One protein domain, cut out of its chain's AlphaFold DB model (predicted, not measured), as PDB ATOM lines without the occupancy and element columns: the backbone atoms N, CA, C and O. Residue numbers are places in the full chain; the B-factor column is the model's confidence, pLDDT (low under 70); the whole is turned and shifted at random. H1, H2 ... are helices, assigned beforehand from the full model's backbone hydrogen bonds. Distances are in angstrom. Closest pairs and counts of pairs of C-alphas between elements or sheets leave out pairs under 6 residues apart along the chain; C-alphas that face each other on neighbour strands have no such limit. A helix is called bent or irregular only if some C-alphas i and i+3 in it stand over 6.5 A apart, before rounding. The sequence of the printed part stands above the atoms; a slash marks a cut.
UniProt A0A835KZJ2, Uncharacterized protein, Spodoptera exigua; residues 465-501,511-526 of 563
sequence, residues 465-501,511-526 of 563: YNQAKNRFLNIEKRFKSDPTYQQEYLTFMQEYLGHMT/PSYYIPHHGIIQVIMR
ATOM      1  N   TYR A 465     208.389 348.159 276.236       74.19
ATOM      2  CA  TYR A 465     209.345 348.551 275.191       74.19
ATOM      3  C   TYR A 465     209.218 350.021 274.776       74.19
ATOM      4  O   TYR A 465     210.219 350.734 274.716       74.19
ATOM      5  N   ASN A 466     207.993 350.493 274.520       71.56
ATOM      6  CA  ASN A 466     207.760 351.867 274.068       71.56
ATOM      7  C   ASN A 466     208.144 352.886 275.149       71.56
ATOM      8  O   ASN A 466     208.806 353.881 274.852       71.56
ATOM      9  N   GLN A 467     207.823 352.596 276.414       73.94
ATOM     10  CA  GLN A 467     208.216 353.428 277.548       73.94
ATOM     11  C   GLN A 467     209.744 353.492 277.689       73.94
ATOM     12  O   GLN A 467     210.311 354.583 277.793       73.94
ATOM     13  N   ALA A 468     210.426 352.346 277.626       73.06
ATOM     14  CA  ALA A 468     211.883 352.285 277.708       73.06
ATOM     15  C   ALA A 468     212.565 353.009 276.534       73.06
ATOM     16  O   ALA A 468     213.509 353.773 276.744       73.06
ATOM     17  N   LYS A 469     212.047 352.844 275.310       78.12
ATOM     18  CA  LYS A 469     212.533 353.532 274.106       78.12
ATOM     19  C   LYS A 469     212.380 355.051 274.217       78.12
ATOM     20  O   LYS A 469     213.328 355.776 273.928       78.12
ATOM     21  N   ASN A 470     211.226 355.541 274.667       75.81
ATOM     22  CA  ASN A 470     210.987 356.979 274.819       75.81
ATOM     23  C   ASN A 470     211.907 357.602 275.879       75.81
ATOM     24  O   ASN A 470     212.472 358.673 275.655       75.81
ATOM     25  N   ARG A 471     212.131 356.914 277.008       76.38
ATOM     26  CA  ARG A 471     213.074 357.365 278.048       76.38
ATOM     27  C   ARG A 471     214.518 357.389 277.542       76.38
ATOM     28  O   ARG A 471     215.214 358.372 277.786       76.38
ATOM     29  N   PHE A 472     214.930 356.383 276.773       81.00
ATOM     30  CA  PHE A 472     216.241 356.358 276.122       81.00
ATOM     31  C   PHE A 472     216.437 357.549 275.169       81.00
ATOM     32  O   PHE A 472     217.417 358.281 275.290       81.00
ATOM     33  N   LEU A 473     215.470 357.816 274.286       80.88
ATOM     34  CA  LEU A 473     215.536 358.954 273.358       80.88
ATOM     35  C   LEU A 473     215.566 360.306 274.089       80.88
ATOM     36  O   LEU A 473     216.213 361.248 273.633       80.88
ATOM     37  N   ASN A 474     214.888 360.421 275.233       79.31
ATOM     38  CA  ASN A 474     214.935 361.631 276.056       79.31
ATOM     39  C   ASN A 474     216.304 361.833 276.717       79.31
ATOM     40  O   ASN A 474     216.771 362.968 276.803       79.31
ATOM     41  N   ILE A 475     216.977 360.753 277.122       80.94
ATOM     42  CA  ILE A 475     218.366 360.807 277.594       80.94
ATOM     43  C   ILE A 475     219.292 361.281 276.462       80.94
ATOM     44  O   ILE A 475     220.089 362.191 276.678       80.94
ATOM     45  N   GLU A 476     219.134 360.763 275.238       83.81
ATOM     46  CA  GLU A 476     219.921 361.218 274.080       83.81
ATOM     47  C   GLU A 476     219.690 362.696 273.742       83.81
ATOM     48  O   GLU A 476     220.626 363.408 273.370       83.81
ATOM     49  N   LYS A 477     218.455 363.189 273.887       84.12
ATOM     50  CA  LYS A 477     218.157 364.623 273.757       84.12
ATOM     51  C   LYS A 477     218.849 365.432 274.855       84.12
ATOM     52  O   LYS A 477     219.444 366.460 274.545       84.12
ATOM     53  N   ARG A 478     218.822 364.956 276.104       77.31
ATOM     54  CA  ARG A 478     219.459 365.625 277.247       77.31
ATOM     55  C   ARG A 478     220.978 365.703 277.105       77.31
ATOM     56  O   ARG A 478     221.550 366.730 277.443       77.31
ATOM     57  N   PHE A 479     221.623 364.688 276.527       85.44
ATOM     58  CA  PHE A 479     223.059 364.737 276.224       85.44
ATOM     59  C   PHE A 479     223.442 365.879 275.284       85.44
ATOM     60  O   PHE A 479     224.534 366.423 275.398       85.44
ATOM     61  N   LYS A 480     222.547 366.276 274.372       85.69
ATOM     62  CA  LYS A 480     222.803 367.403 273.464       85.69
ATOM     63  C   LYS A 480     222.732 368.753 274.176       85.69
ATOM     64  O   LYS A 480     223.427 369.675 273.770       85.69
ATOM     65  N   SER A 481     221.881 368.875 275.192       83.38
ATOM     66  CA  SER A 481     221.700 370.113 275.958       83.38
ATOM     67  C   SER A 481     222.634 370.234 277.165       83.38
ATOM     68  O   SER A 481     222.888 371.347 277.609       83.38
ATOM     69  N   ASP A 482     223.121 369.114 277.703       81.06
ATOM     70  CA  ASP A 482     223.902 369.048 278.943       81.06
ATOM     71  C   ASP A 482     225.104 368.086 278.782       81.06
ATOM     72  O   ASP A 482     224.996 366.882 279.056       81.06
ATOM     73  N   PRO A 483     226.256 368.600 278.302       86.25
ATOM     74  CA  PRO A 483     227.469 367.807 278.099       86.25
ATOM     75  C   PRO A 483     228.065 367.250 279.399       86.25
ATOM     76  O   PRO A 483     228.709 366.201 279.381       86.25
ATOM     77  N   THR A 484     227.844 367.927 280.528       80.94
ATOM     78  CA  THR A 484     228.323 367.487 281.845       80.94
ATOM     79  C   THR A 484     227.574 366.232 282.280       80.94
ATOM     80  O   THR A 484     228.194 365.215 282.588       80.94
ATOM     81  N   TYR A 485     226.241 366.249 282.182       79.25
ATOM     82  CA  TYR A 485     225.405 365.076 282.446       79.25
ATOM     83  C   TYR A 485     225.742 363.900 281.519       79.25
ATOM     84  O   TYR A 485     225.732 362.745 281.945       79.25
ATOM     85  N   GLN A 486     226.078 364.174 280.254       84.25
ATOM     86  CA  GLN A 486     226.537 363.140 279.326       84.25
ATOM     87  C   GLN A 486     227.828 362.465 279.808       84.25
ATOM     88  O   GLN A 486     227.914 361.237 279.777       84.25
ATOM     89  N   GLN A 487     228.825 363.241 280.241       83.38
ATOM     90  CA  GLN A 487     230.091 362.689 280.728       83.38
ATOM     91  C   GLN A 487     229.890 361.839 281.984       83.38
ATOM     92  O   GLN A 487     230.331 360.692 282.004       83.38
ATOM     93  N   GLU A 488     229.163 362.346 282.982       78.88
ATOM     94  CA  GLU A 488     228.893 361.618 284.230       78.88
ATOM     95  C   GLU A 488     228.143 360.303 283.986       78.88
ATOM     96  O   GLU A 488     228.494 359.259 284.539       78.88
ATOM     97  N   TYR A 489     227.145 360.332 283.100       81.44
ATOM     98  CA  TYR A 489     226.406 359.142 282.700       81.44
ATOM     99  C   TYR A 489     227.305 358.113 282.000       81.44
ATOM    100  O   TYR A 489     227.212 356.920 282.282       81.44
ATOM    101  N   LEU A 490     228.175 358.546 281.080       81.88
ATOM    102  CA  LEU A 490     229.080 357.639 280.365       81.88
ATOM    103  C   LEU A 490     230.106 357.003 281.305       81.88
ATOM    104  O   LEU A 490     230.377 355.810 281.168       81.88
ATOM    105  N   THR A 491     230.631 357.762 282.269       81.81
ATOM    106  CA  THR A 491     231.516 357.237 283.315       81.81
ATOM    107  C   THR A 491     230.809 356.169 284.148       81.81
ATOM    108  O   THR A 491     231.340 355.071 284.295       81.81
ATOM    109  N   PHE A 492     229.579 356.431 284.606       78.62
ATOM    110  CA  PHE A 492     228.784 355.439 285.336       78.62
ATOM    111  C   PHE A 492     228.523 354.176 284.503       78.62
ATOM    112  O   PHE A 492     228.732 353.058 284.970       78.62
ATOM    113  N   MET A 493     228.110 354.332 283.242       77.62
ATOM    114  CA  MET A 493     227.833 353.181 282.382       77.62
ATOM    115  C   MET A 493     229.085 352.337 282.136       77.62
ATOM    116  O   MET A 493     228.967 351.120 282.062       77.62
ATOM    117  N   GLN A 494     230.273 352.946 282.049       79.56
ATOM    118  CA  GLN A 494     231.535 352.210 281.933       79.56
ATOM    119  C   GLN A 494     231.827 351.345 283.165       79.56
ATOM    120  O   GLN A 494     232.252 350.202 283.002       79.56
ATOM    121  N   GLU A 495     231.552 351.845 284.373       73.56
ATOM    122  CA  GLU A 495     231.655 351.066 285.618       73.56
ATOM    123  C   GLU A 495     230.613 349.935 285.660       73.56
ATOM    124  O   GLU A 495     230.908 348.810 286.065       73.56
ATOM    125  N   TYR A 496     229.402 350.200 285.163       71.12
ATOM    126  CA  TYR A 496     228.278 349.266 285.207       71.12
ATOM    127  C   TYR A 496     228.337 348.145 284.143       71.12
ATOM    128  O   TYR A 496     227.642 347.131 284.263       71.12
ATOM    129  N   LEU A 497     229.198 348.266 283.121       71.00
ATOM    130  CA  LEU A 497     229.371 347.268 282.049       71.00
ATOM    131  C   LEU A 497     229.797 345.876 282.556       71.00
ATOM    132  O   LEU A 497     229.554 344.889 281.867       71.00
ATOM    133  N   GLY A 498     230.376 345.763 283.758       68.25
ATOM    134  CA  GLY A 498     230.692 344.470 284.386       68.25
ATOM    135  C   GLY A 498     229.462 343.650 284.807       68.25
ATOM    136  O   GLY A 498     229.571 342.445 285.027       68.25
ATOM    137  N   HIS A 499     228.288 344.285 284.885       68.88
ATOM    138  CA  HIS A 499     227.026 343.679 285.321       68.88
ATOM    139  C   HIS A 499     226.006 343.507 284.185       68.88
ATOM    140  O   HIS A 499     224.895 343.033 284.419       68.88
ATOM    141  N   MET A 500     226.366 343.878 282.952       73.88
ATOM    142  CA  MET A 500     225.481 343.816 281.790       73.88
ATOM    143  C   MET A 500     226.165 343.113 280.619       73.88
ATOM    144  O   MET A 500     227.294 343.421 280.256       73.88
ATOM    145  N   THR A 501     225.454 342.205 279.957       74.25
ATOM    146  CA  THR A 501     225.891 341.602 278.693       74.25
ATOM    147  C   THR A 501     225.064 342.139 277.538       74.25
ATOM    148  O   THR A 501     223.859 342.367 277.650       74.25
ATOM    149  N   PRO A 511     207.328 337.640 275.464       56.44
ATOM    150  CA  PRO A 511     207.074 338.919 276.119       56.44
ATOM    151  C   PRO A 511     208.286 339.264 276.984       56.44
ATOM    152  O   PRO A 511     208.629 338.548 277.920       56.44
ATOM    153  N   SER A 512     209.005 340.308 276.582       63.94
ATOM    154  CA  SER A 512     210.233 340.754 277.233       63.94
ATOM    155  C   SER A 512     209.952 342.101 277.869       63.94
ATOM    156  O   SER A 512     209.495 343.021 277.187       63.94
ATOM    157  N   TYR A 513     210.224 342.208 279.164       68.12
ATOM    158  CA  TYR A 513     210.116 343.469 279.873       68.12
ATOM    159  C   TYR A 513     211.414 344.262 279.708       68.12
ATOM    160  O   TYR A 513     212.503 343.796 280.041       68.12
ATOM    161  N   TYR A 514     211.291 345.464 279.167       71.69
ATOM    162  CA  TYR A 514     212.360 346.440 279.035       71.69
ATOM    163  C   TYR A 514     212.311 347.388 280.229       71.69
ATOM    164  O   TYR A 514     211.313 348.075 280.440       71.69
ATOM    165  N   ILE A 515     213.384 347.434 281.012       67.38
ATOM    166  CA  ILE A 515     213.489 348.370 282.132       67.38
ATOM    167  C   ILE A 515     213.741 349.771 281.553       67.38
ATOM    168  O   ILE A 515     214.705 349.941 280.797       67.38
ATOM    169  N   PRO A 516     212.905 350.779 281.866       65.62
ATOM    170  CA  PRO A 516     213.135 352.140 281.408       65.62
ATOM    171  C   PRO A 516     214.435 352.671 282.001       65.62
ATOM    172  O   PRO A 516     214.583 352.779 283.216       65.62
ATOM    173  N   HIS A 517     215.391 353.002 281.137       67.50
ATOM    174  CA  HIS A 517     216.671 353.512 281.598       67.50
ATOM    175  C   HIS A 517     216.494 354.924 282.168       67.50
ATOM    176  O   HIS A 517     215.983 355.817 281.486       67.50
ATOM    177  N   HIS A 518     216.946 355.134 283.402       63.91
ATOM    178  CA  HIS A 518     217.045 356.442 284.042       63.91
ATOM    179  C   HIS A 518     218.522 356.732 284.314       63.91
ATOM    180  O   HIS A 518     219.264 355.827 284.687       63.91
ATOM    181  N   GLY A 519     218.985 357.959 284.079       60.59
ATOM    182  CA  GLY A 519     220.371 358.312 284.391       60.59
ATOM    183  C   GLY A 519     220.544 358.466 285.894       60.59
ATOM    184  O   GLY A 519     220.189 359.501 286.447       60.59
ATOM    185  N   ILE A 520     221.050 357.423 286.548       56.62
ATOM    186  CA  ILE A 520     221.375 357.434 287.975       56.62
ATOM    187  C   ILE A 520     222.754 358.089 288.121       56.62
ATOM    188  O   ILE A 520     223.751 357.557 287.644       56.62
ATOM    189  N   ILE A 521     222.803 359.275 288.729       57.09
ATOM    190  CA  ILE A 521     224.043 360.031 288.963       57.09
ATOM    191  C   ILE A 521     224.681 359.558 290.282       57.09
ATOM    192  O   ILE A 521     223.974 359.161 291.210       57.09
ATOM    193  N   GLN A 522     226.014 359.659 290.395       48.47
ATOM    194  CA  GLN A 522     226.823 359.329 291.586       48.47
ATOM    195  C   GLN A 522     226.319 359.915 292.922       48.47
ATOM    196  O   GLN A 522     226.729 359.434 293.977       48.47
ATOM    197  N   VAL A 523     225.434 360.918 292.903       45.28
ATOM    198  CA  VAL A 523     224.800 361.491 294.102       45.28
ATOM    199  C   VAL A 523     224.030 360.425 294.894       45.28
ATOM    200  O   VAL A 523     224.161 360.363 296.107       45.28
ATOM    201  N   ILE A 524     223.324 359.507 294.223       47.00
ATOM    202  CA  ILE A 524     222.498 358.494 294.908       47.00
ATOM    203  C   ILE A 524     223.356 357.386 295.546       47.00
ATOM    204  O   ILE A 524     222.985 356.834 296.576       47.00
ATOM    205  N   MET A 525     224.532 357.073 294.990       44.00
ATOM    206  CA  MET A 525     225.413 356.032 295.549       44.00
ATOM    207  C   MET A 525     226.255 356.505 296.744       44.00
ATOM    208  O   MET A 525     226.866 355.677 297.419       44.00
ATOM    209  N   ARG A 526     226.322 357.819 297.001       44.56
ATOM    210  CA  ARG A 526     227.119 358.402 298.095       44.56
ATOM    211  C   ARG A 526     226.325 358.677 299.374       44.56
ATOM    212  O   ARG A 526     226.956 358.877 300.411       44.56
TER     213      ARG A 526
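What this domain is: This is residues 465 to 501 and 511 to 526 of the 563 residues of an uncharacterized protein of Spodoptera exigua (UniProt A0A835KZJ2). Two long helices, H1 and H2, meet near their ends at a corner and open out as a V. The unnamed stretch 511 to 522 runs across the opening of that V to H3, a single short turn that lies off both arms. The printed part has 53 residues with three named helices, in the order H1, H2, H3, and no named strand; the class is all helix. It is only just loose, close to compact, with a radius of gyration of the C-alphas of 12.1 A and spans of 35 by 27 by 19 A.

How they stand to each other: Start at H1, residues 465 to 481, and pass the tight link of one residue, Asp 482, into H2, residues 483 to 499. The two touch only at the corner by their link, H1 with residues 478 to 479 alone and H2 with residues 485 to 486 alone. Look there for the closest C-alphas, those of Phe 479 and Gln 486, 4.9 A apart. H1 and H2 run opposite ways at a steep tilt of 45 degrees. H3, residues 523 to 526, is apart from both. Within hydrogen-bond range are 12 of 13 O i to N i+4 pairs in H1 and 11 of 13 in H2; H3 is too short for such a pair.

Where its parts are: Find C-alpha 465 at (209.345, 348.551, 275.191); from there H1 runs 24.9 A to C-alpha 481 at (221.700, 370.113, 275.958). H2 runs 25.2 A, with a kink of 26 degrees near residue 493, and is only just irregular: C-alphas 495 and 498 are 6.8 A apart. H3 ends at C-alpha 526, (227.119, 358.402, 298.095).

The domain as a whole: The C-alphas farthest apart, of Thr 484 and Pro 511, are 36.1 A from each other. Residues 502 to 510 are not printed, and C-alphas 501 and 511 stand 19.2 A apart across this cut. Residues 494 to 501, of which 494 to 499 belong to H2, stand free. Mean pLDDT of the printed part is 72.2; residues 498 to 499, 511 to 513 and 515 to 526 are under 70.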